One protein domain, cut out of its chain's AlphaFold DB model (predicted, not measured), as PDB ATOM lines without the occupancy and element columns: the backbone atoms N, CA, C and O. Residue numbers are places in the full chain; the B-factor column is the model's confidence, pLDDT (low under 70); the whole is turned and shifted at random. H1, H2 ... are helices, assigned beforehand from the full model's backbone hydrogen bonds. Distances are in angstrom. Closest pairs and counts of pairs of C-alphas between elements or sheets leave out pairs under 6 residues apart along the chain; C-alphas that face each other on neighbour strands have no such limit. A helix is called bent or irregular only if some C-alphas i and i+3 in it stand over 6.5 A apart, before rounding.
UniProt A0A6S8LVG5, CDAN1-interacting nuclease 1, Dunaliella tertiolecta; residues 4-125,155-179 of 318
ATOM      1  N   GLU A   4     109.969  63.840  85.639       96.88
ATOM      2  CA  GLU A   4     109.316  63.598  84.343       96.88
ATOM      3  C   GLU A   4     108.066  64.465  84.169       96.88
ATOM      4  O   GLU A   4     107.942  65.164  83.165       96.88
ATOM      5  N   VAL A   5     107.217  64.518  85.199       96.81
ATOM      6  CA  VAL A   5     106.008  65.351  85.218       96.81
ATOM      7  C   VAL A   5     106.368  66.833  85.124       96.81
ATOM      8  O   VAL A   5     105.767  67.558  84.335       96.81
ATOM      9  N   TYR A   6     107.393  67.278  85.860       97.50
ATOM     10  CA  TYR A   6     107.896  68.649  85.753       97.50
ATOM     11  C   TYR A   6     108.318  68.993  84.319       97.50
ATOM     12  O   TYR A   6     107.923  70.039  83.808       97.50
ATOM     13  N   ARG A   7     109.062  68.112  83.631       97.12
ATOM     14  CA  ARG A   7     109.481  68.348  82.237       97.12
ATOM     15  C   ARG A   7     108.291  68.443  81.282       97.12
ATOM     16  O   ARG A   7     108.303  69.299  80.402       97.12
ATOM     17  N   GLU A   8     107.276  67.596  81.448       96.31
ATOM     18  CA  GLU A   8     106.061  67.651  80.626       96.31
ATOM     19  C   GLU A   8     105.289  68.959  80.834       96.31
ATOM     20  O   GLU A   8     104.908  69.619  79.867       96.31
ATOM     21  N   VAL A   9     105.088  69.359  82.094       96.19
ATOM     22  CA  VAL A   9     104.422  70.619  82.452       96.19
ATOM     23  C   VAL A   9     105.212  71.816  81.928       96.19
ATOM     24  O   VAL A   9     104.636  72.697  81.289       96.19
ATOM     25  N   LEU A  10     106.530  71.832  82.140       96.31
ATOM     26  CA  LEU A  10     107.407  72.887  81.645       96.31
ATOM     27  C   LEU A  10     107.360  72.978  80.118       96.31
ATOM     28  O   LEU A  10     107.287  74.084  79.595       96.31
ATOM     29  N   GLY A  11     107.343  71.846  79.407       95.38
ATOM     30  CA  GLY A  11     107.200  71.809  77.951       95.38
ATOM     31  C   GLY A  11     105.958  72.569  77.484       95.38
ATOM     32  O   GLY A  11     106.081  73.512  76.704       95.38
ATOM     33  N   LEU A  12     104.792  72.255  78.060       94.00
ATOM     34  CA  LEU A  12     103.522  72.926  77.745       94.00
ATOM     35  C   LEU A  12     103.552  74.433  78.048       94.00
ATOM     36  O   LEU A  12     103.003  75.235  77.297       94.00
ATOM     37  N   LEU A  13     104.181  74.828  79.155       94.44
ATOM     38  CA  LEU A  13     104.270  76.228  79.577       94.44
ATOM     39  C   LEU A  13     105.315  77.022  78.776       94.44
ATOM     40  O   LEU A  13     105.160  78.225  78.558       94.44
ATOM     41  N   SER A  14     106.377  76.362  78.316       92.75
ATOM     42  CA  SER A  14     107.483  76.984  77.582       92.75
ATOM     43  C   SER A  14     107.096  77.418  76.166       92.75
ATOM     44  O   SER A  14     107.703  78.348  75.636       92.75
ATOM     45  N   GLU A  15     106.051  76.837  75.583       90.81
ATOM     46  CA  GLU A  15     105.532  77.222  74.263       90.81
ATOM     47  C   GLU A  15     104.689  78.503  74.301       90.81
ATOM     48  O   GLU A  15     104.474  79.143  73.271       90.81
ATOM     49  N   LEU A  16     104.237  78.919  75.488       91.56
ATOM     50  CA  LEU A  16     103.414  80.112  75.632       91.56
ATOM     51  C   LEU A  16     104.235  81.394  75.380       91.56
ATOM     52  O   LEU A  16     105.371  81.515  75.877       91.56
ATOM     53  N   PRO A  17     103.675  82.366  74.631       89.06
ATOM     54  CA  PRO A  17     104.294  83.674  74.456       89.06
ATOM     55  C   PRO A  17     104.235  84.483  75.757       89.06
ATOM     56  O   PRO A  17     103.439  84.201  76.656       89.06
ATOM     57  N   PHE A  18     105.063  85.522  75.858       87.44
ATOM     58  CA  PHE A  18     104.989  86.451  76.985       87.44
ATOM     59  C   PHE A  18     103.609  87.111  77.074       87.44
ATOM     60  O   PHE A  18     102.991  87.428  76.060       87.44
ATOM     61  N   GLY A  19     103.130  87.322  78.302       78.38
ATOM     62  CA  GLY A  19     101.807  87.898  78.558       78.38
ATOM     63  C   GLY A  19     100.642  86.922  78.368       78.38
ATOM     64  O   GLY A  19      99.501  87.289  78.633       78.38
ATOM     65  N   ALA A  20     100.893  85.675  77.948       86.62
ATOM     66  CA  ALA A  20      99.861  84.650  77.956       86.62
ATOM     67  C   ALA A  20      99.520  84.224  79.391       86.62
ATOM     68  O   ALA A  20     100.394  84.126  80.255       86.62
ATOM     69  N   CYS A  21      98.252  83.894  79.619       84.44
ATOM     70  CA  CYS A  21      97.812  83.215  80.831       84.44
ATOM     71  C   CYS A  21      97.717  81.710  80.544       84.44
ATOM     72  O   CYS A  21      96.972  81.322  79.638       84.44
ATOM     73  N   PRO A  22      98.430  80.845  81.289       90.06
ATOM     74  CA  PRO A  22      98.279  79.404  81.147       90.06
ATOM     75  C   PRO A  22      96.825  78.973  81.357       90.06
ATOM     76  O   PRO A  22      96.145  79.456  82.266       90.06
ATOM     77  N   ASN A  23      96.344  78.022  80.552       91.50
ATOM     78  CA  ASN A  23      95.024  77.435  80.766       91.50
ATOM     79  C   ASN A  23      95.073  76.458  81.953       91.50
ATOM     80  O   ASN A  23      95.231  75.247  81.789       91.50
ATOM     81  N   VAL A  24      94.938  77.005  83.161       89.06
ATOM     82  CA  VAL A  24      95.005  76.246  84.419       89.06
ATOM     83  C   VAL A  24      93.907  75.188  84.533       89.06
ATOM     84  O   VAL A  24      94.130  74.144  85.139       89.06
ATOM     85  N   GLY A  25      92.742  75.407  83.912       91.06
ATOM     86  CA  GLY A  25      91.655  74.427  83.887       91.06
ATOM     87  C   GLY A  25      92.049  73.158  83.131       91.06
ATOM     88  O   GLY A  25      91.859  72.051  83.637       91.06
ATOM     89  N   LEU A  26      92.667  73.321  81.957       92.44
ATOM     90  CA  LEU A  26      93.188  72.210  81.163       92.44
ATOM     91  C   LEU A  26      94.357  71.510  81.867       92.44
ATOM     92  O   LEU A  26      94.388  70.281  81.925       92.44
ATOM     93  N   LEU A  27      95.291  72.277  82.440       94.00
ATOM     94  CA  LEU A  27      96.436  71.726  83.173       94.00
ATOM     95  C   LEU A  27      95.986  70.892  84.376       94.00
ATOM     96  O   LEU A  27      96.447  69.765  84.539       94.00
ATOM     97  N   ARG A  28      95.018  71.385  85.155       94.56
ATOM     98  CA  ARG A  28      94.440  70.650  86.287       94.56
ATOM     99  C   ARG A  28      93.668  69.408  85.843       94.56
ATOM    100  O   ARG A  28      93.710  68.395  86.527       94.56
ATOM    101  N   SER A  29      92.990  69.454  84.694       94.19
ATOM    102  CA  SER A  29      92.337  68.264  84.132       94.19
ATOM    103  C   SER A  29      93.345  67.183  83.737       94.19
ATOM    104  O   SER A  29      93.024  66.001  83.832       94.19
ATOM    105  N   ARG A  30      94.533  67.572  83.261       95.25
ATOM    106  CA  ARG A  30      95.584  66.638  82.837       95.25
ATOM    107  C   ARG A  30      96.426  66.129  84.008       95.25
ATOM    108  O   ARG A  30      96.827  64.971  83.998       95.25
ATOM    109  N   TYR A  31      96.657  66.967  85.017       95.56
ATOM    110  CA  TYR A  31      97.437  66.637  86.208       95.56
ATOM    111  C   TYR A  31      96.663  67.026  87.486       95.56
ATOM    112  O   TYR A  31      96.981  68.028  88.129       95.56
ATOM    113  N   PRO A  32      95.642  66.244  87.884       93.06
ATOM    114  CA  PRO A  32      94.727  66.607  88.974       93.06
ATOM    115  C   PRO A  32      95.372  66.659  90.366       93.06
ATOM    116  O   PRO A  32      94.790  67.241  91.274       93.06
ATOM    117  N   GLY A  33      96.557  66.066  90.546       92.44
ATOM    118  CA  GLY A  33      97.306  66.099  91.807       92.44
ATOM    119  C   GLY A  33      98.227  67.311  91.981       92.44
ATOM    120  O   GLY A  33      98.891  67.404  93.007       92.44
ATOM    121  N   ILE A  34      98.310  68.207  90.991       95.50
ATOM    122  CA  ILE A  34      99.169  69.396  91.038       95.50
ATOM    123  C   ILE A  34      98.312  70.623  91.359       95.50
ATOM    124  O   ILE A  34      97.279  70.859  90.725       95.50
ATOM    125  N   ALA A  35      98.755  71.411  92.339       95.12
ATOM    126  CA  ALA A  35      98.093  72.644  92.743       95.12
ATOM    127  C   ALA A  35      98.178  73.724  91.646       95.12
ATOM    128  O   ALA A  35      99.087  73.732  90.812       95.12
ATOM    129  N   VAL A  36      97.228  74.663  91.632       94.62
ATOM    130  CA  VAL A  36      97.186  75.717  90.601       94.62
ATOM    131  C   VAL A  36      98.391  76.649  90.735       94.62
ATOM    132  O   VAL A  36      99.007  77.042  89.743       94.62
ATOM    133  N   GLU A  37      98.759  76.935  91.973       94.56
ATOM    134  CA  GLU A  37      99.885  77.751  92.396       94.56
ATOM    135  C   GLU A  37     101.205  77.174  91.876       94.56
ATOM    136  O   GLU A  37     102.056  77.920  91.395       94.56
ATOM    137  N   THR A  38     101.343  75.843  91.855       96.69
ATOM    138  CA  THR A  38     102.500  75.153  91.274       96.69
ATOM    139  C   THR A  38     102.646  75.451  89.783       96.69
ATOM    140  O   THR A  38     103.733  75.815  89.338       96.69
ATOM    141  N   PHE A  39     101.563  75.380  88.998       96.31
ATOM    142  CA  PHE A  39     101.625  75.720  87.570       96.31
ATOM    143  C   PHE A  39     101.990  77.185  87.340       96.31
ATOM    144  O   PHE A  39     102.818  77.488  86.480       96.31
ATOM    145  N   ILE A  40     101.376  78.093  88.104       94.31
ATOM    146  CA  ILE A  40     101.639  79.532  88.008       94.31
ATOM    147  C   ILE A  40     103.095  79.826  88.380       94.31
ATOM    148  O   ILE A  40     103.751  80.624  87.709       94.31
ATOM    149  N   SER A  41     103.620  79.159  89.408       95.69
ATOM    150  CA  SER A  41     104.998  79.331  89.853       95.69
ATOM    151  C   SER A  41     106.008  78.837  88.815       95.69
ATOM    152  O   SER A  41     106.888  79.610  88.431       95.69
ATOM    153  N   ILE A  42     105.821  77.625  88.270       96.38
ATOM    154  CA  ILE A  42     106.662  77.089  87.183       96.38
ATOM    155  C   ILE A  42     106.624  78.026  85.968       96.38
ATOM    156  O   ILE A  42     107.665  78.356  85.397       96.38
ATOM    157  N   TYR A  43     105.435  78.502  85.584       95.31
ATOM    158  CA  TYR A  43     105.290  79.432  84.465       95.31
ATOM    159  C   TYR A  43     106.032  80.751  84.716       95.31
ATOM    160  O   TYR A  43     106.800  81.197  83.867       95.31
ATOM    161  N   SER A  44     105.847  81.354  85.893       93.31
ATOM    162  CA  SER A  44     106.519  82.595  86.293       93.31
ATOM    163  C   SER A  44     108.046  82.462  86.229       93.31
ATOM    164  O   SER A  44     108.721  83.344  85.694       93.31
ATOM    165  N   GLN A  45     108.599  81.340  86.700       94.31
ATOM    166  CA  GLN A  45     110.036  81.054  86.633       94.31
ATOM    167  C   GLN A  45     110.534  80.869  85.196       94.31
ATOM    168  O   GLN A  45     111.590  81.395  84.833       94.31
ATOM    169  N   GLU A  46     109.776  80.180  84.342       94.75
ATOM    170  CA  GLU A  46     110.156  80.007  82.937       94.75
ATOM    171  C   GLU A  46     110.116  81.339  82.172       94.75
ATOM    172  O   GLU A  46     111.025  81.640  81.396       94.75
ATOM    173  N   ILE A  47     109.129  82.196  82.447       93.81
ATOM    174  CA  ILE A  47     109.092  83.575  81.943       93.81
ATOM    175  C   ILE A  47     110.339  84.351  82.383       93.81
ATOM    176  O   ILE A  47     110.986  84.996  81.551       93.81
ATOM    177  N   GLN A  48     110.732  84.247  83.656       93.56
ATOM    178  CA  GLN A  48     111.952  84.888  84.145       93.56
ATOM    179  C   GLN A  48     113.204  84.396  83.422       93.56
ATOM    180  O   GLN A  48     114.059  85.190  83.021       93.56
ATOM    181  N   TYR A  49     113.296  83.090  83.211       93.25
ATOM    182  CA  TYR A  49     114.418  82.482  82.522       93.25
ATOM    183  C   TYR A  49     114.518  82.916  81.055       93.25
ATOM    184  O   TYR A  49     115.604  83.287  80.594       93.25
ATOM    185  N   LYS A  50     113.392  82.939  80.331       93.81
ATOM    186  CA  LYS A  50     113.329  83.447  78.954       93.81
ATOM    187  C   LYS A  50     113.815  84.894  78.877       93.81
ATOM    188  O   LYS A  50     114.629  85.202  78.008       93.81
ATOM    189  N   VAL A  51     113.397  85.753  79.814       95.12
ATOM    190  CA  VAL A  51     113.887  87.139  79.891       95.12
ATOM    191  C   VAL A  51     115.387  87.183  80.122       95.12
ATOM    192  O   VAL A  51     116.075  87.895  79.399       95.12
ATOM    193  N   ILE A  52     115.925  86.440  81.091       93.56
ATOM    194  CA  ILE A  52     117.372  86.435  81.364       93.56
ATOM    195  C   ILE A  52     118.153  86.065  80.095       93.56
ATOM    196  O   ILE A  52     119.132  86.734  79.752       93.56
ATOM    197  N   LYS A  53     117.676  85.058  79.356       94.00
ATOM    198  CA  LYS A  53     118.281  84.617  78.098       94.00
ATOM    199  C   LYS A  53     118.186  85.648  76.981       94.00
ATOM    200  O   LYS A  53     119.176  85.844  76.287       94.00
ATOM    201  N   SER A  54     117.045  86.304  76.783       94.06
ATOM    202  CA  SER A  54     116.845  87.210  75.643       94.06
ATOM    203  C   SER A  54     117.181  88.675  75.938       94.06
ATOM    204  O   SER A  54     117.375  89.461  75.012       94.06
ATOM    205  N   ASN A  55     117.305  89.078  77.207       92.25
ATOM    206  CA  ASN A  55     117.420  90.486  77.601       92.25
ATOM    207  C   ASN A  55     118.616  91.207  76.956       92.25
ATOM    208  O   ASN A  55     118.508  92.384  76.618       92.25
ATOM    209  N   HIS A  56     119.743  90.522  76.744       93.81
ATOM    210  CA  HIS A  56     120.901  91.110  76.062       93.81
ATOM    211  C   HIS A  56     120.620  91.428  74.580       93.81
ATOM    212  O   HIS A  56     121.103  92.440  74.077       93.81
ATOM    213  N   ILE A  57     119.789  90.618  73.913       95.19
ATOM    214  CA  ILE A  57     119.345  90.821  72.525       95.19
ATOM    215  C   ILE A  57     118.437  92.050  72.447       95.19
ATOM    216  O   ILE A  57     118.631  92.925  71.608       95.19
ATOM    217  N   HIS A  58     117.460  92.163  73.349       95.06
ATOM    218  CA  HIS A  58     116.560  93.319  73.349       95.06
ATOM    219  C   HIS A  58     117.278  94.611  73.745       95.06
ATOM    220  O   HIS A  58     116.943  95.678  73.238       95.06
ATOM    221  N   LYS A  59     118.311  94.519  74.591       92.38
ATOM    222  CA  LYS A  59     119.168  95.658  74.926       92.38
ATOM    223  C   LYS A  59     119.942  96.180  73.710       92.38
ATOM    224  O   LYS A  59     120.055  97.390  73.566       92.38
ATOM    225  N   SER A  60     120.467  95.306  72.845       94.94
ATOM    226  CA  SER A  60     121.218  95.741  71.655       94.94
ATOM    227  C   SER A  60     120.327  96.278  70.531       94.94
ATOM    228  O   SER A  60     120.800  97.054  69.708       94.94
ATOM    229  N   ARG A  61     119.042  95.905  70.512       96.50
ATOM    230  CA  ARG A  61     118.054  96.324  69.501       96.50
ATOM    231  C   ARG A  61     117.126  97.455  69.953       96.50
ATOM    232  O   ARG A  61     116.143  97.742  69.280       96.50
ATOM    233  N   VAL A  62     117.415  98.113  71.076       95.19
ATOM    234  CA  VAL A  62     116.527  99.152  71.630       95.19
ATOM    235  C   VAL A  62     116.257 100.297  70.644       95.19
ATOM    236  O   VAL A  62     115.119 100.742  70.539       95.19
ATOM    237  N   GLU A  63     117.262 100.710  69.866       95.00
ATOM    238  CA  GLU A  63     117.124 101.768  68.853       95.00
ATOM    239  C   GLU A  63     116.193 101.360  67.700       95.00
ATOM    240  O   GLU A  63     115.416 102.173  67.204       95.00
ATOM    241  N   GLU A  64     116.205 100.081  67.312       96.81
ATOM    242  CA  GLU A  64     115.284  99.532  66.309       96.81
ATOM    243  C   GLU A  64     113.834  99.594  66.814       96.81
ATOM    244  O   GLU A  64     112.931 100.033  66.099       96.81
ATOM    245  N   TYR A  65     113.610  99.198  68.069       96.75
ATOM    246  CA  TYR A  65     112.286  99.235  68.695       96.75
ATOM    247  C   TYR A  65     111.774 100.666  68.860       96.75
ATOM    248  O   TYR A  65     110.599 100.930  68.614       96.75
ATOM    249  N   LEU A  66     112.660 101.601  69.215       94.88
ATOM    250  CA  LEU A  66     112.339 103.023  69.263       94.88
ATOM    251  C   LEU A  66     111.955 103.557  67.883       94.88
ATOM    252  O   LEU A  66     110.928 104.216  67.773       94.88
ATOM    253  N   ALA A  67     112.707 103.237  66.827       95.12
ATOM    254  CA  ALA A  67     112.376 103.671  65.471       95.12
ATOM    255  C   ALA A  67     110.986 103.178  65.029       95.12
ATOM    256  O   ALA A  67     110.184 103.959  64.514       95.12
ATOM    257  N   ARG A  68     110.665 101.907  65.298       96.62
ATOM    258  CA  ARG A  68     109.342 101.313  65.032       96.62
ATOM    259  C   ARG A  68     108.223 101.992  65.822       96.62
ATOM    260  O   ARG A  68     107.189 102.359  65.262       96.62
ATOM    261  N   TYR A  69     108.451 102.232  67.109       95.69
ATOM    262  CA  TYR A  69     107.509 102.946  67.967       95.69
ATOM    263  C   TYR A  69     107.266 104.388  67.485       95.69
ATOM    264  O   TYR A  69     106.113 104.820  67.368       95.69
ATOM    265  N   MET A  70     108.332 105.113  67.126       91.69
ATOM    266  CA  MET A  70     108.274 106.471  66.567       91.69
ATOM    267  C   MET A  70     107.546 106.514  65.218       91.69
ATOM    268  O   MET A  70     106.842 107.482  64.945       91.69
ATOM    269  N   ALA A  71     107.639 105.448  64.418       94.62
ATOM    270  CA  ALA A  71     106.881 105.288  63.176       94.62
ATOM    271  C   ALA A  71     105.373 105.030  63.391       94.62
ATOM    272  O   ALA A  71     104.617 105.005  62.423       94.62
ATOM    273  N   GLY A  72     104.922 104.865  64.640       94.38
ATOM    274  CA  GLY A  72     103.505 104.722  64.989       94.38
ATOM    275  C   GLY A  72     103.078 103.315  65.405       94.38
ATOM    276  O   GLY A  72     101.901 103.114  65.685       94.38
ATOM    277  N   GLU A  73     103.997 102.348  65.484       96.75
ATOM    278  CA  GLU A  73     103.659 100.989  65.921       96.75
ATOM    279  C   GLU A  73     103.233 100.958  67.399       96.75
ATOM    280  O   GLU A  73     103.882 101.557  68.259       96.75
ATOM    281  N   ASP A  74     102.134 100.265  67.706       96.50
ATOM    282  CA  ASP A  74     101.629 100.115  69.074       96.50
ATOM    283  C   ASP A  74     102.613  99.324  69.952       96.50
ATOM    284  O   ASP A  74     103.108  98.271  69.552       96.50
ATOM    285  N   LEU A  75     102.880  99.813  71.169       95.81
ATOM    286  CA  LEU A  75     103.878  99.219  72.061       95.81
ATOM    287  C   LEU A  75     103.534  97.780  72.479       95.81
ATOM    288  O   LEU A  75     104.434  96.945  72.591       95.81
ATOM    289  N   LEU A  76     102.254  97.479  72.719       95.25
ATOM    290  CA  LEU A  76     101.835  96.139  73.132       95.25
ATOM    291  C   LEU A  76     101.940  95.158  71.961       95.25
ATOM    292  O   LEU A  76     102.405  94.034  72.147       95.25
ATOM    293  N   LEU A  77     101.581  95.593  70.748       95.50
ATOM    294  CA  LEU A  77     101.781  94.794  69.536       95.50
ATOM    295  C   LEU A  77     103.267  94.556  69.252       95.50
ATOM    296  O   LEU A  77     103.653  93.429  68.943       95.50
ATOM    297  N   LEU A  78     104.107  95.579  69.424       96.25
ATOM    298  CA  LEU A  78     105.557  95.462  69.289       96.25
ATOM    299  C   LEU A  78     106.125  94.439  70.282       96.25
ATOM    300  O   LEU A  78     106.885  93.555  69.887       96.25
ATOM    301  N   SER A  79     105.724  94.525  71.555       95.88
ATOM    302  CA  SER A  79     106.093  93.584  72.622       95.88
ATOM    303  C   SER A  79     105.688  92.142  72.297       95.88
ATOM    304  O   SER A  79     106.509  91.231  72.447       95.88
ATOM    305  N   ALA A  80     104.471  91.935  71.791       94.12
ATOM    306  CA  ALA A  80     103.998  90.625  71.359       94.12
ATOM    307  C   ALA A  80     104.800  90.092  70.158       94.12
ATOM    308  O   ALA A  80     105.225  88.939  70.162       94.12
ATOM    309  N   ALA A  81     105.072  90.939  69.160       94.75
ATOM    310  CA  ALA A  81     105.798  90.561  67.948       94.75
ATOM    311  C   ALA A  81     107.248  90.135  68.227       94.75
ATOM    312  O   ALA A  81     107.743  89.191  67.614       94.75
ATOM    313  N   ILE A  82     107.932  90.810  69.156       94.50
ATOM    314  CA  ILE A  82     109.300  90.442  69.558       94.50
ATOM    315  C   ILE A  82     109.332  89.375  70.658       94.50
ATOM    316  O   ILE A  82     110.423  88.966  71.057       94.50
ATOM    317  N   ASN A  83     108.161  88.960  71.153       94.00
ATOM    318  CA  ASN A  83     107.981  88.060  72.285       94.00
ATOM    319  C   ASN A  83     108.859  88.485  73.479       94.00
ATOM    320  O   ASN A  83     109.805  87.788  73.848       94.00
ATOM    321  N   PHE A  84     108.562  89.646  74.072       95.19
ATOM    322  CA  PHE A  84     109.265  90.177  75.248       95.19
ATOM    323  C   PHE A  84     108.317  90.994  76.138       95.19
ATOM    324  O   PHE A  84     107.475  91.696  75.579       95.19
ATOM    325  N   PRO A  85     108.433  90.973  77.484       95.44
ATOM    326  CA  PRO A  85     107.496  91.674  78.370       95.44
ATOM    327  C   PRO A  85     107.416  93.180  78.093       95.44
ATOM    328  O   PRO A  85     108.449  93.851  77.981       95.44
ATOM    329  N   CYS A  86     106.200  93.724  77.996       94.88
ATOM    330  CA  CYS A  86     105.986  95.115  77.596       94.88
ATOM    331  C   CYS A  86     106.533  96.113  78.623       94.88
ATOM    332  O   CYS A  86     107.135  97.107  78.218       94.88
ATOM    333  N   CYS A  87     106.456  95.832  79.931       95.12
ATOM    334  CA  CYS A  87     107.063  96.702  80.944       95.12
ATOM    335  C   CYS A  87     108.593  96.737  80.832       95.12
ATOM    336  O   CYS A  87     109.203  97.789  81.032       95.12
ATOM    337  N   LEU A  88     109.231  95.616  80.484       94.81
ATOM    338  CA  LEU A  88     110.681  95.577  80.280       94.81
ATOM    339  C   LEU A  88     111.096  96.248  78.972       94.81
ATOM    340  O   LEU A  88     112.098  96.960  78.960       94.81
ATOM    341  N   LEU A  89     110.338  96.054  77.890       95.31
ATOM    342  CA  LEU A  89     110.561  96.761  76.629       95.31
ATOM    343  C   LEU A  89     110.479  98.275  76.846       95.31
ATOM    344  O   LEU A  89     111.422  99.000  76.526       95.31
ATOM    345  N   LEU A  90     109.392  98.728  77.470       94.12
ATOM    346  CA  LEU A  90     109.172 100.127  77.806       94.12
ATOM    347  C   LEU A  90     110.301 100.677  78.672       94.12
ATOM    348  O   LEU A  90     110.826 101.749  78.396       94.12
ATOM    349  N   ARG A  91     110.731  99.921  79.687       93.69
ATOM    350  CA  ARG A  91     111.868 100.298  80.528       93.69
ATOM    351  C   ARG A  91     113.124 100.548  79.700       93.69
ATOM    352  O   ARG A  91     113.778 101.562  79.907       93.69
ATOM    353  N   ARG A  92     113.459  99.659  78.759       92.38
ATOM    354  CA  ARG A  92     114.629  99.825  77.879       92.38
ATOM    355  C   ARG A  92     114.499 101.053  76.987       92.38
ATOM    356  O   ARG A  92     115.459 101.806  76.851       92.38
ATOM    357  N   MET A  93     113.316 101.270  76.423       92.38
ATOM    358  CA  MET A  93     113.028 102.439  75.595       92.38
ATOM    359  C   MET A  93     113.174 103.740  76.397       92.38
ATOM    360  O   MET A  93     113.856 104.654  75.946       92.38
ATOM    361  N   LEU A  94     112.621 103.801  77.612       90.69
ATOM    362  CA  LEU A  94     112.755 104.948  78.515       90.69
ATOM    363  C   LEU A  94     114.205 105.165  78.971       90.69
ATOM    364  O   LEU A  94     114.651 106.308  79.034       90.69
ATOM    365  N   GLU A  95     114.957 104.094  79.254       90.00
ATOM    366  CA  GLU A  95     116.389 104.174  79.585       90.00
ATOM    367  C   GLU A  95     117.186 104.835  78.446       90.00
ATOM    368  O   GLU A  95     118.016 105.704  78.722       90.00
ATOM    369  N   SER A  96     116.916 104.471  77.183       88.31
ATOM    370  CA  SER A  96     117.612 105.066  76.029       88.31
ATOM    371  C   SER A  96     117.161 106.507  75.745       88.31
ATOM    372  O   SER A  96     118.002 107.387  75.551       88.31
ATOM    373  N   LEU A  97     115.849 106.778  75.797       85.31
ATOM    374  CA  LEU A  97     115.279 108.101  75.510       85.31
ATOM    375  C   LEU A  97     115.641 109.155  76.560       85.31
ATOM    376  O   LEU A  97     115.999 110.277  76.213       85.31
ATOM    377  N   LEU A  98     115.510 108.812  77.843       82.12
ATOM    378  CA  LEU A  98     115.592 109.786  78.932       82.12
ATOM    379  C   LEU A  98     116.998 109.898  79.526       82.12
ATOM    380  O   LEU A  98     117.313 110.906  80.150       82.12
ATOM    381  N   ARG A  99     117.838 108.861  79.380       81.19
ATOM    382  CA  ARG A  99     119.169 108.771  80.016       81.19
ATOM    383  C   ARG A  99     119.148 109.042  81.531       81.19
ATOM    384  O   ARG A  99     120.124 109.524  82.101       81.19
ATOM    385  N   VAL A 100     118.031 108.720  82.187       79.81
ATOM    386  CA  VAL A 100     117.818 108.904  83.632       79.81
ATOM    387  C   VAL A 100     118.225 107.669  84.435       79.81
ATOM    388  O   VAL A 100     118.440 106.576  83.905       79.81
ATOM    389  N   HIS A 101     118.295 107.836  85.756       80.38
ATOM    390  CA  HIS A 101     118.560 106.738  86.675       80.38
ATOM    391  C   HIS A 101     117.448 105.670  86.629       80.38
ATOM    392  O   HIS A 101     116.260 105.977  86.524       80.38
ATOM    393  N   LYS A 102     117.827 104.394  86.786       84.50
ATOM    394  CA  LYS A 102     116.905 103.239  86.716       84.50
ATOM    395  C   LYS A 102     115.742 103.317  87.706       84.50
ATOM    396  O   LYS A 102     114.674 102.779  87.414       84.50
ATOM    397  N   GLN A 103     115.969 103.945  88.862       85.81
ATOM    398  CA  GLN A 103     114.946 104.116  89.895       85.81
ATOM    399  C   GLN A 103     113.836 105.062  89.433       85.81
ATOM    400  O   GLN A 103     112.672 104.710  89.557       85.81
ATOM    401  N   SER A 104     114.183 106.178  88.790       87.06
ATOM    402  CA  SER A 104     113.196 107.123  88.252       87.06
ATOM    403  C   SER A 104     112.242 106.438  87.271       87.06
ATOM    404  O   SER A 104     111.051 106.716  87.256       87.06
ATOM    405  N   ILE A 105     112.746 105.475  86.493       87.50
ATOM    406  CA  ILE A 105     111.927 104.686  85.567       87.50
ATOM    407  C   ILE A 105     111.023 103.700  86.317       87.50
ATOM    408  O   ILE A 105     109.864 103.551  85.940       87.50
ATOM    409  N   SER A 106     111.503 103.054  87.390       87.94
ATOM    410  CA  SER A 106     110.628 102.256  88.271       87.94
ATOM    411  C   SER A 106     109.472 103.095  88.809       87.94
ATOM    412  O   SER A 106     108.337 102.623  88.843       87.94
ATOM    413  N   ASP A 107     109.766 104.328  89.219       89.19
ATOM    414  CA  ASP A 107     108.782 105.228  89.808       89.19
ATOM    415  C   ASP A 107     107.753 105.667  88.760       89.19
ATOM    416  O   ASP A 107     106.562 105.657  89.051       89.19
ATOM    417  N   VAL A 108     108.173 105.934  87.516       89.81
ATOM    418  CA  VAL A 108     107.249 106.191  86.396       89.81
ATOM    419  C   VAL A 108     106.367 104.982  86.087       89.81
ATOM    420  O   VAL A 108     105.169 105.146  85.874       89.81
ATOM    421  N   LEU A 109     106.922 103.766  86.071       88.38
ATOM    422  CA  LEU A 109     106.124 102.559  85.825       88.38
ATOM    423  C   LEU A 109     105.054 102.364  86.913       88.38
ATOM    424  O   LEU A 109     103.942 101.938  86.600       88.38
ATOM    425  N   ARG A 110     105.381 102.699  88.172       88.12
ATOM    426  CA  ARG A 110     104.456 102.684  89.322       88.12
ATOM    427  C   ARG A 110     103.436 103.817  89.275       88.12
ATOM    428  O   ARG A 110     102.286 103.612  89.649       88.12
ATOM    429  N   ASN A 111     103.861 105.001  88.849       88.25
ATOM    430  CA  ASN A 111     103.029 106.186  88.750       88.25
ATOM    431  C   ASN A 111     103.304 106.945  87.433       88.25
ATOM    432  O   ASN A 111     104.213 107.784  87.375       88.25
ATOM    433  N   PRO A 112     102.477 106.725  86.390       86.31
ATOM    434  CA  PRO A 112     102.645 107.364  85.082       86.31
ATOM    435  C   PRO A 112     102.580 108.899  85.116       86.31
ATOM    436  O   PRO A 112     103.090 109.563  84.208       86.31
ATOM    437  N   SER A 113     101.986 109.494  86.161       87.06
ATOM    438  CA  SER A 113     101.913 110.952  86.314       87.06
ATOM    439  C   SER A 113     103.275 111.595  86.581       87.06
ATOM    440  O   SER A 113     103.396 112.813  86.483       87.06
ATOM    441  N   LEU A 114     104.297 110.804  86.925       87.75
ATOM    442  CA  LEU A 114     105.659 111.284  87.152       87.75
ATOM    443  C   LEU A 114     106.438 111.493  85.850       87.75
ATOM    444  O   LEU A 114     107.427 112.220  85.856       87.75
ATOM    445  N   LEU A 115     106.008 110.913  84.725       86.44
ATOM    446  CA  LEU A 115     106.743 110.999  83.461       86.44
ATOM    447  C   LEU A 115     107.014 112.445  82.982       86.44
ATOM    448  O   LEU A 115     108.151 112.713  82.592       86.44
ATOM    449  N   PRO A 116     106.066 113.405  83.066       86.56
ATOM    450  CA  PRO A 116     106.323 114.797  82.688       86.56
ATOM    451  C   PRO A 116     107.412 115.469  83.529       86.56
ATOM    452  O   PRO A 116     108.038 116.415  83.076       86.56
ATOM    453  N   THR A 117     107.689 114.984  84.745       86.12
ATOM    454  CA  THR A 117     108.765 115.553  85.576       86.12
ATOM    455  C   THR A 117     110.157 115.275  85.000       86.12
ATOM    456  O   THR A 117     111.108 115.991  85.324       86.12
ATOM    457  N   LEU A 118     110.270 114.275  84.118       83.62
ATOM    458  CA  LEU A 118     111.518 113.812  83.509       83.62
ATOM    459  C   LEU A 118     111.762 114.372  82.098       83.62
ATOM    460  O   LEU A 118     112.794 114.069  81.506       83.62
ATOM    461  N   LEU A 119     110.829 115.157  81.561       83.38
ATOM    462  CA  LEU A 119     110.823 115.641  80.182       83.38
ATOM    463  C   LEU A 119     110.551 117.145  80.151       83.38
ATOM    464  O   LEU A 119     109.819 117.650  80.999       83.38
ATOM    465  N   ASP A 120     111.108 117.835  79.161       78.50
ATOM    466  CA  ASP A 120     110.677 119.189  78.812       78.50
ATOM    467  C   ASP A 120     109.644 119.092  77.679       78.50
ATOM    468  O   ASP A 120     109.740 118.232  76.799       78.50
ATOM    469  N   VAL A 121     108.606 119.929  77.714       71.25
ATOM    470  CA  VAL A 121     107.566 119.944  76.676       71.25
ATOM    471  C   VAL A 121     107.860 121.085  75.712       71.25
ATOM    472  O   VAL A 121     107.837 122.250  76.105       71.25
ATOM    473  N   ASP A 122     108.118 120.751  74.448       68.38
ATOM    474  CA  ASP A 122     108.269 121.747  73.390       68.38
ATOM    475  C   ASP A 122     106.883 122.222  72.928       68.38
ATOM    476  O   ASP A 122     106.209 121.571  72.124       68.38
ATOM    477  N   ASP A 123     106.463 123.395  73.404       58.12
ATOM    478  CA  ASP A 123     105.189 124.042  73.039       58.12
ATOM    479  C   ASP A 123     105.181 124.658  71.622       58.12
ATOM    480  O   ASP A 123     104.186 125.245  71.186       58.12
ATOM    481  N   SER A 124     106.259 124.496  70.847       55.81
ATOM    482  CA  SER A 124     106.416 125.078  69.502       55.81
ATOM    483  C   SER A 124     105.431 124.538  68.450       55.81
ATOM    484  O   SER A 124     105.341 125.083  67.350       55.81
ATOM    485  N   CYS A 125     104.648 123.507  68.786       41.69
ATOM    486  CA  CYS A 125     103.594 122.929  67.948       41.69
ATOM    487  C   CYS A 125     102.172 123.182  68.476       41.69
ATOM    488  O   CYS A 125     101.264 122.406  68.184       41.69
ATOM    489  N   ALA A 155     113.567 117.315  75.319       79.69
ATOM    490  CA  ALA A 155     112.403 118.055  74.874       79.69
ATOM    491  C   ALA A 155     111.548 117.183  73.936       79.69
ATOM    492  O   ALA A 155     112.067 116.562  73.002       79.69
ATOM    493  N   VAL A 156     110.247 117.069  74.214       84.38
ATOM    494  CA  VAL A 156     109.313 116.235  73.442       84.38
ATOM    495  C   VAL A 156     108.012 116.969  73.139       84.38
ATOM    496  O   VAL A 156     107.573 117.840  73.886       84.38
ATOM    497  N   SER A 157     107.340 116.572  72.054       87.19
ATOM    498  CA  SER A 157     106.003 117.093  71.751       87.19
ATOM    499  C   SER A 157     104.961 116.614  72.770       87.19
ATOM    500  O   SER A 157     105.010 115.472  73.239       87.19
ATOM    501  N   ALA A 158     103.954 117.446  73.044       87.00
ATOM    502  CA  ALA A 158     102.841 117.096  73.932       87.00
ATOM    503  C   ALA A 158     102.099 115.817  73.488       87.00
ATOM    504  O   ALA A 158     101.722 114.991  74.318       87.00
ATOM    505  N   HIS A 159     101.941 115.612  72.175       88.75
ATOM    506  CA  HIS A 159     101.322 114.402  71.627       88.75
ATOM    507  C   HIS A 159     102.150 113.144  71.930       88.75
ATOM    508  O   HIS A 159     101.603 112.112  72.322       88.75
ATOM    509  N   PHE A 160     103.474 113.222  71.776       89.25
ATOM    510  CA  PHE A 160     104.363 112.109  72.099       89.25
ATOM    511  C   PHE A 160     104.349 111.787  73.597       89.25
ATOM    512  O   PHE A 160     104.259 110.615  73.963       89.25
ATOM    513  N   LEU A 161     104.373 112.814  74.453       89.12
ATOM    514  CA  LEU A 161     104.261 112.647  75.901       89.12
ATOM    515  C   LEU A 161     102.954 111.939  76.283       89.12
ATOM    516  O   LEU A 161     102.993 110.955  77.017       89.12
ATOM    517  N   ALA A 162     101.817 112.385  75.740       90.38
ATOM    518  CA  ALA A 162     100.516 111.778  76.012       90.38
ATOM    519  C   ALA A 162     100.471 110.297  75.599       90.38
ATOM    520  O   ALA A 162      99.995 109.451  76.360       90.38
ATOM    521  N   ARG A 163     101.023 109.964  74.424       93.38
ATOM    522  CA  ARG A 163     101.148 108.573  73.968       93.38
ATOM    523  C   ARG A 163     102.011 107.746  74.922       93.38
ATOM    524  O   ARG A 163     101.598 106.670  75.336       93.38
ATOM    525  N   LEU A 164     103.173 108.267  75.314       91.94
ATOM    526  CA  LEU A 164     104.091 107.568  76.209       91.94
ATOM    527  C   LEU A 164     103.472 107.332  77.596       91.94
ATOM    528  O   LEU A 164     103.606 106.241  78.138       91.94
ATOM    529  N   GLN A 165     102.739 108.304  78.150       91.69
ATOM    530  CA  GLN A 165     102.001 108.137  79.411       91.69
ATOM    531  C   GLN A 165     100.928 107.049  79.313       91.69
ATOM    532  O   GLN A 165     100.805 106.217  80.217       91.69
ATOM    533  N   LEU A 166     100.168 107.040  78.214       93.31
ATOM    534  CA  LEU A 166      99.161 106.017  77.960       93.31
ATOM    535  C   LEU A 166      99.801 104.626  77.867       93.31
ATOM    536  O   LEU A 166      99.309 103.681  78.479       93.31
ATOM    537  N   ASP A 167     100.917 104.502  77.154       95.44
ATOM    538  CA  ASP A 167     101.606 103.228  76.965       95.44
ATOM    539  C   ASP A 167     102.308 102.727  78.237       95.44
ATOM    540  O   ASP A 167     102.356 101.513  78.461       95.44
ATOM    541  N   VAL A 168     102.750 103.623  79.130       94.12
ATOM    542  CA  VAL A 168     103.167 103.264  80.498       94.12
ATOM    543  C   VAL A 168     102.009 102.626  81.259       94.12
ATOM    544  O   VAL A 168     102.157 101.517  81.771       94.12
ATOM    545  N   ALA A 169     100.847 103.282  81.299       92.88
ATOM    546  CA  ALA A 169      99.683 102.761  82.014       92.88
ATOM    547  C   ALA A 169      99.207 101.417  81.435       92.88
ATOM    548  O   ALA A 169      98.977 100.462  82.177       92.88
ATOM    549  N   ARG A 170      99.118 101.316  80.103       94.69
ATOM    550  CA  ARG A 170      98.721 100.088  79.399       94.69
ATOM    551  C   ARG A 170      99.693  98.941  79.655       94.69
ATOM    552  O   ARG A 170      99.242  97.832  79.918       94.69
ATOM    553  N   SER A 171     101.000  99.199  79.612       94.44
ATOM    554  CA  SER A 171     102.014  98.168  79.871       94.44
ATOM    555  C   SER A 171     101.940  97.671  81.309       94.44
ATOM    556  O   SER A 171     101.888  96.465  81.528       94.44
ATOM    557  N   SER A 172     101.845  98.585  82.283       92.12
ATOM    558  CA  SER A 172     101.713  98.215  83.696       92.12
ATOM    559  C   SER A 172     100.472  97.361  83.967       92.12
ATOM    560  O   SER A 172     100.533  96.480  84.814       92.12
ATOM    561  N   LEU A 173      99.363  97.576  83.250       91.06
ATOM    562  CA  LEU A 173      98.149  96.764  83.395       91.06
ATOM    563  C   LEU A 173      98.203  95.429  82.635       91.06
ATOM    564  O   LEU A 173      97.616  94.451  83.090       91.06
ATOM    565  N   ALA A 174      98.864  95.386  81.477       91.25
ATOM    566  CA  ALA A 174      98.902  94.202  80.619       91.25
ATOM    567  C   ALA A 174      99.989  93.190  81.021       91.25
ATOM    568  O   ALA A 174      99.822  91.992  80.795       91.25
ATOM    569  N   ASP A 175     101.108  93.646  81.590       92.50
ATOM    570  CA  ASP A 175     102.227  92.772  81.945       92.50
ATOM    571  C   ASP A 175     101.936  91.993  83.236       92.50
ATOM    572  O   ASP A 175     102.032  92.512  84.349       92.50
ATOM    573  N   CYS A 176     101.609  90.711  83.106       89.19
ATOM    574  CA  CYS A 176     101.325  89.841  84.246       89.19
ATOM    575  C   CYS A 176     102.572  89.403  85.033       89.19
ATOM    576  O   CYS A 176     102.442  88.716  86.045       89.19
ATOM    577  N   SER A 177     103.785  89.730  84.573       89.69
ATOM    578  CA  SER A 177     105.019  89.148  85.117       89.69
ATOM    579  C   SER A 177     106.042  90.174  85.589       89.69
ATOM    580  O   SER A 177     106.747  89.892  86.558       89.69
ATOM    581  N   TYR A 178     106.122  91.330  84.934       92.56
ATOM    582  CA  TYR A 178     107.107  92.388  85.187       92.56
ATOM    583  C   TYR A 178     106.480  93.771  85.399       92.56
ATOM    584  O   TYR A 178     107.193  94.780  85.406       92.56
ATOM    585  N   SER A 179     105.158  93.839  85.567       93.38
ATOM    586  CA  SER A 179     104.506  95.066  86.014       93.38
ATOM    587  C   SER A 179     104.781  95.345  87.493       93.38
ATOM    588  O   SER A 179     105.023  94.421  88.275       93.38
TER     589      SER A 179
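This is residues 4 to 125 and 155 to 179 of the 318 residues of the protein "CDAN1-interacting nuclease 1" of Dunaliella tertiolecta (UniProt A0A6S8LVG5). One long kinked helix, H3, joins two lobes: a small one, where H1 and H2 pack on its first part, and a larger one of six helices, H4 to H9, at its far end. In the larger lobe H6 is in the middle, with H4, H5, H7 and H9 packed round it and H8 beside H7 and H9. The printed part has 147 residues with nine named helices, H1 to H9 in chain order, and no named strand; its class is all helix. It is only just loose, close to compact, with a radius of gyration of the C-alphas of 17.9 A, and its outline is a rod spanning 63 by 27 by 26 A.

Find C-alpha 36 at (97.186, 75.717, 90.601); from there H3, residues 36 to 60, runs 36.6 A to C-alpha 60 at (121.218, 95.741, 71.655). It has a kink of 44 degrees near residue 54 and is irregular, with C-alphas 53 and 56 7.3 A apart. Before it look for H1, residues 4 to 14, 15.1 A long, and H2, residues 24 to 30. After it come H4, residues 62 to 70, H5, residues 75 to 81, H6, residues 86 to 98, 17.6 A long, and H7, residues 102 to 110. H8, residues 112 to 118, is irregular, but only just: C-alphas 113 and 116 are 6.9 A apart. H9, residues 158 to 174, runs 24.2 A and ends at C-alpha 174, (98.902, 94.202, 80.619).

Start at H3, which touches H1 with residues 39 to 46 alone, at a steep tilt of 52 degrees; the closest C-alphas, of Leu 13 and Tyr 43, are 5.9 A apart. With residues 36 to 39 alone it touches H2, closest at the C-alphas of Val 24 and Val 36, 6.6 A. H3 and H4 meet only through their link. Go on to H6, the hub, touching four helices. It touches H9 at a shallow tilt of 31 degrees, opposite ways, closest at the C-alphas of Cys 87 and Ser 171, 5.4 A. H4 is about perpendicular to it, at 86 degrees, with the C-alphas of Val 62 and Met 93 closest at 6.2 A. H5 touches it at Ser 79 and Cys 86, whose C-alphas are 5.2 A apart, and H7 at Arg 91 and Ile 105, 6.7 A between C-alphas. H8 touches H9, closest at the C-alphas of Pro 112 and Gln 165, 5.8 A. H1 and H9 are apart. Every O i to N i+4 pair is within hydrogen-bond range in H1, H2, H4, H5, H6, H7 and H9; in H3 it is 19 of 21, and in H8 0 of 3, beside 3 of 4 O i to N i+3 pairs.

The C-alphas farthest apart, of Gly 33 and Ser 124, are 63.7 A apart. Residues 126 to 154 are not printed, and C-alphas 125 and 155 stand 12.2 A apart across this cut. Of the links that are printed whole, H1 to H2 is short and the others are tight. The mean pLDDT of the printed part is 90.8; look at residues 122 to 125 for the values under 70.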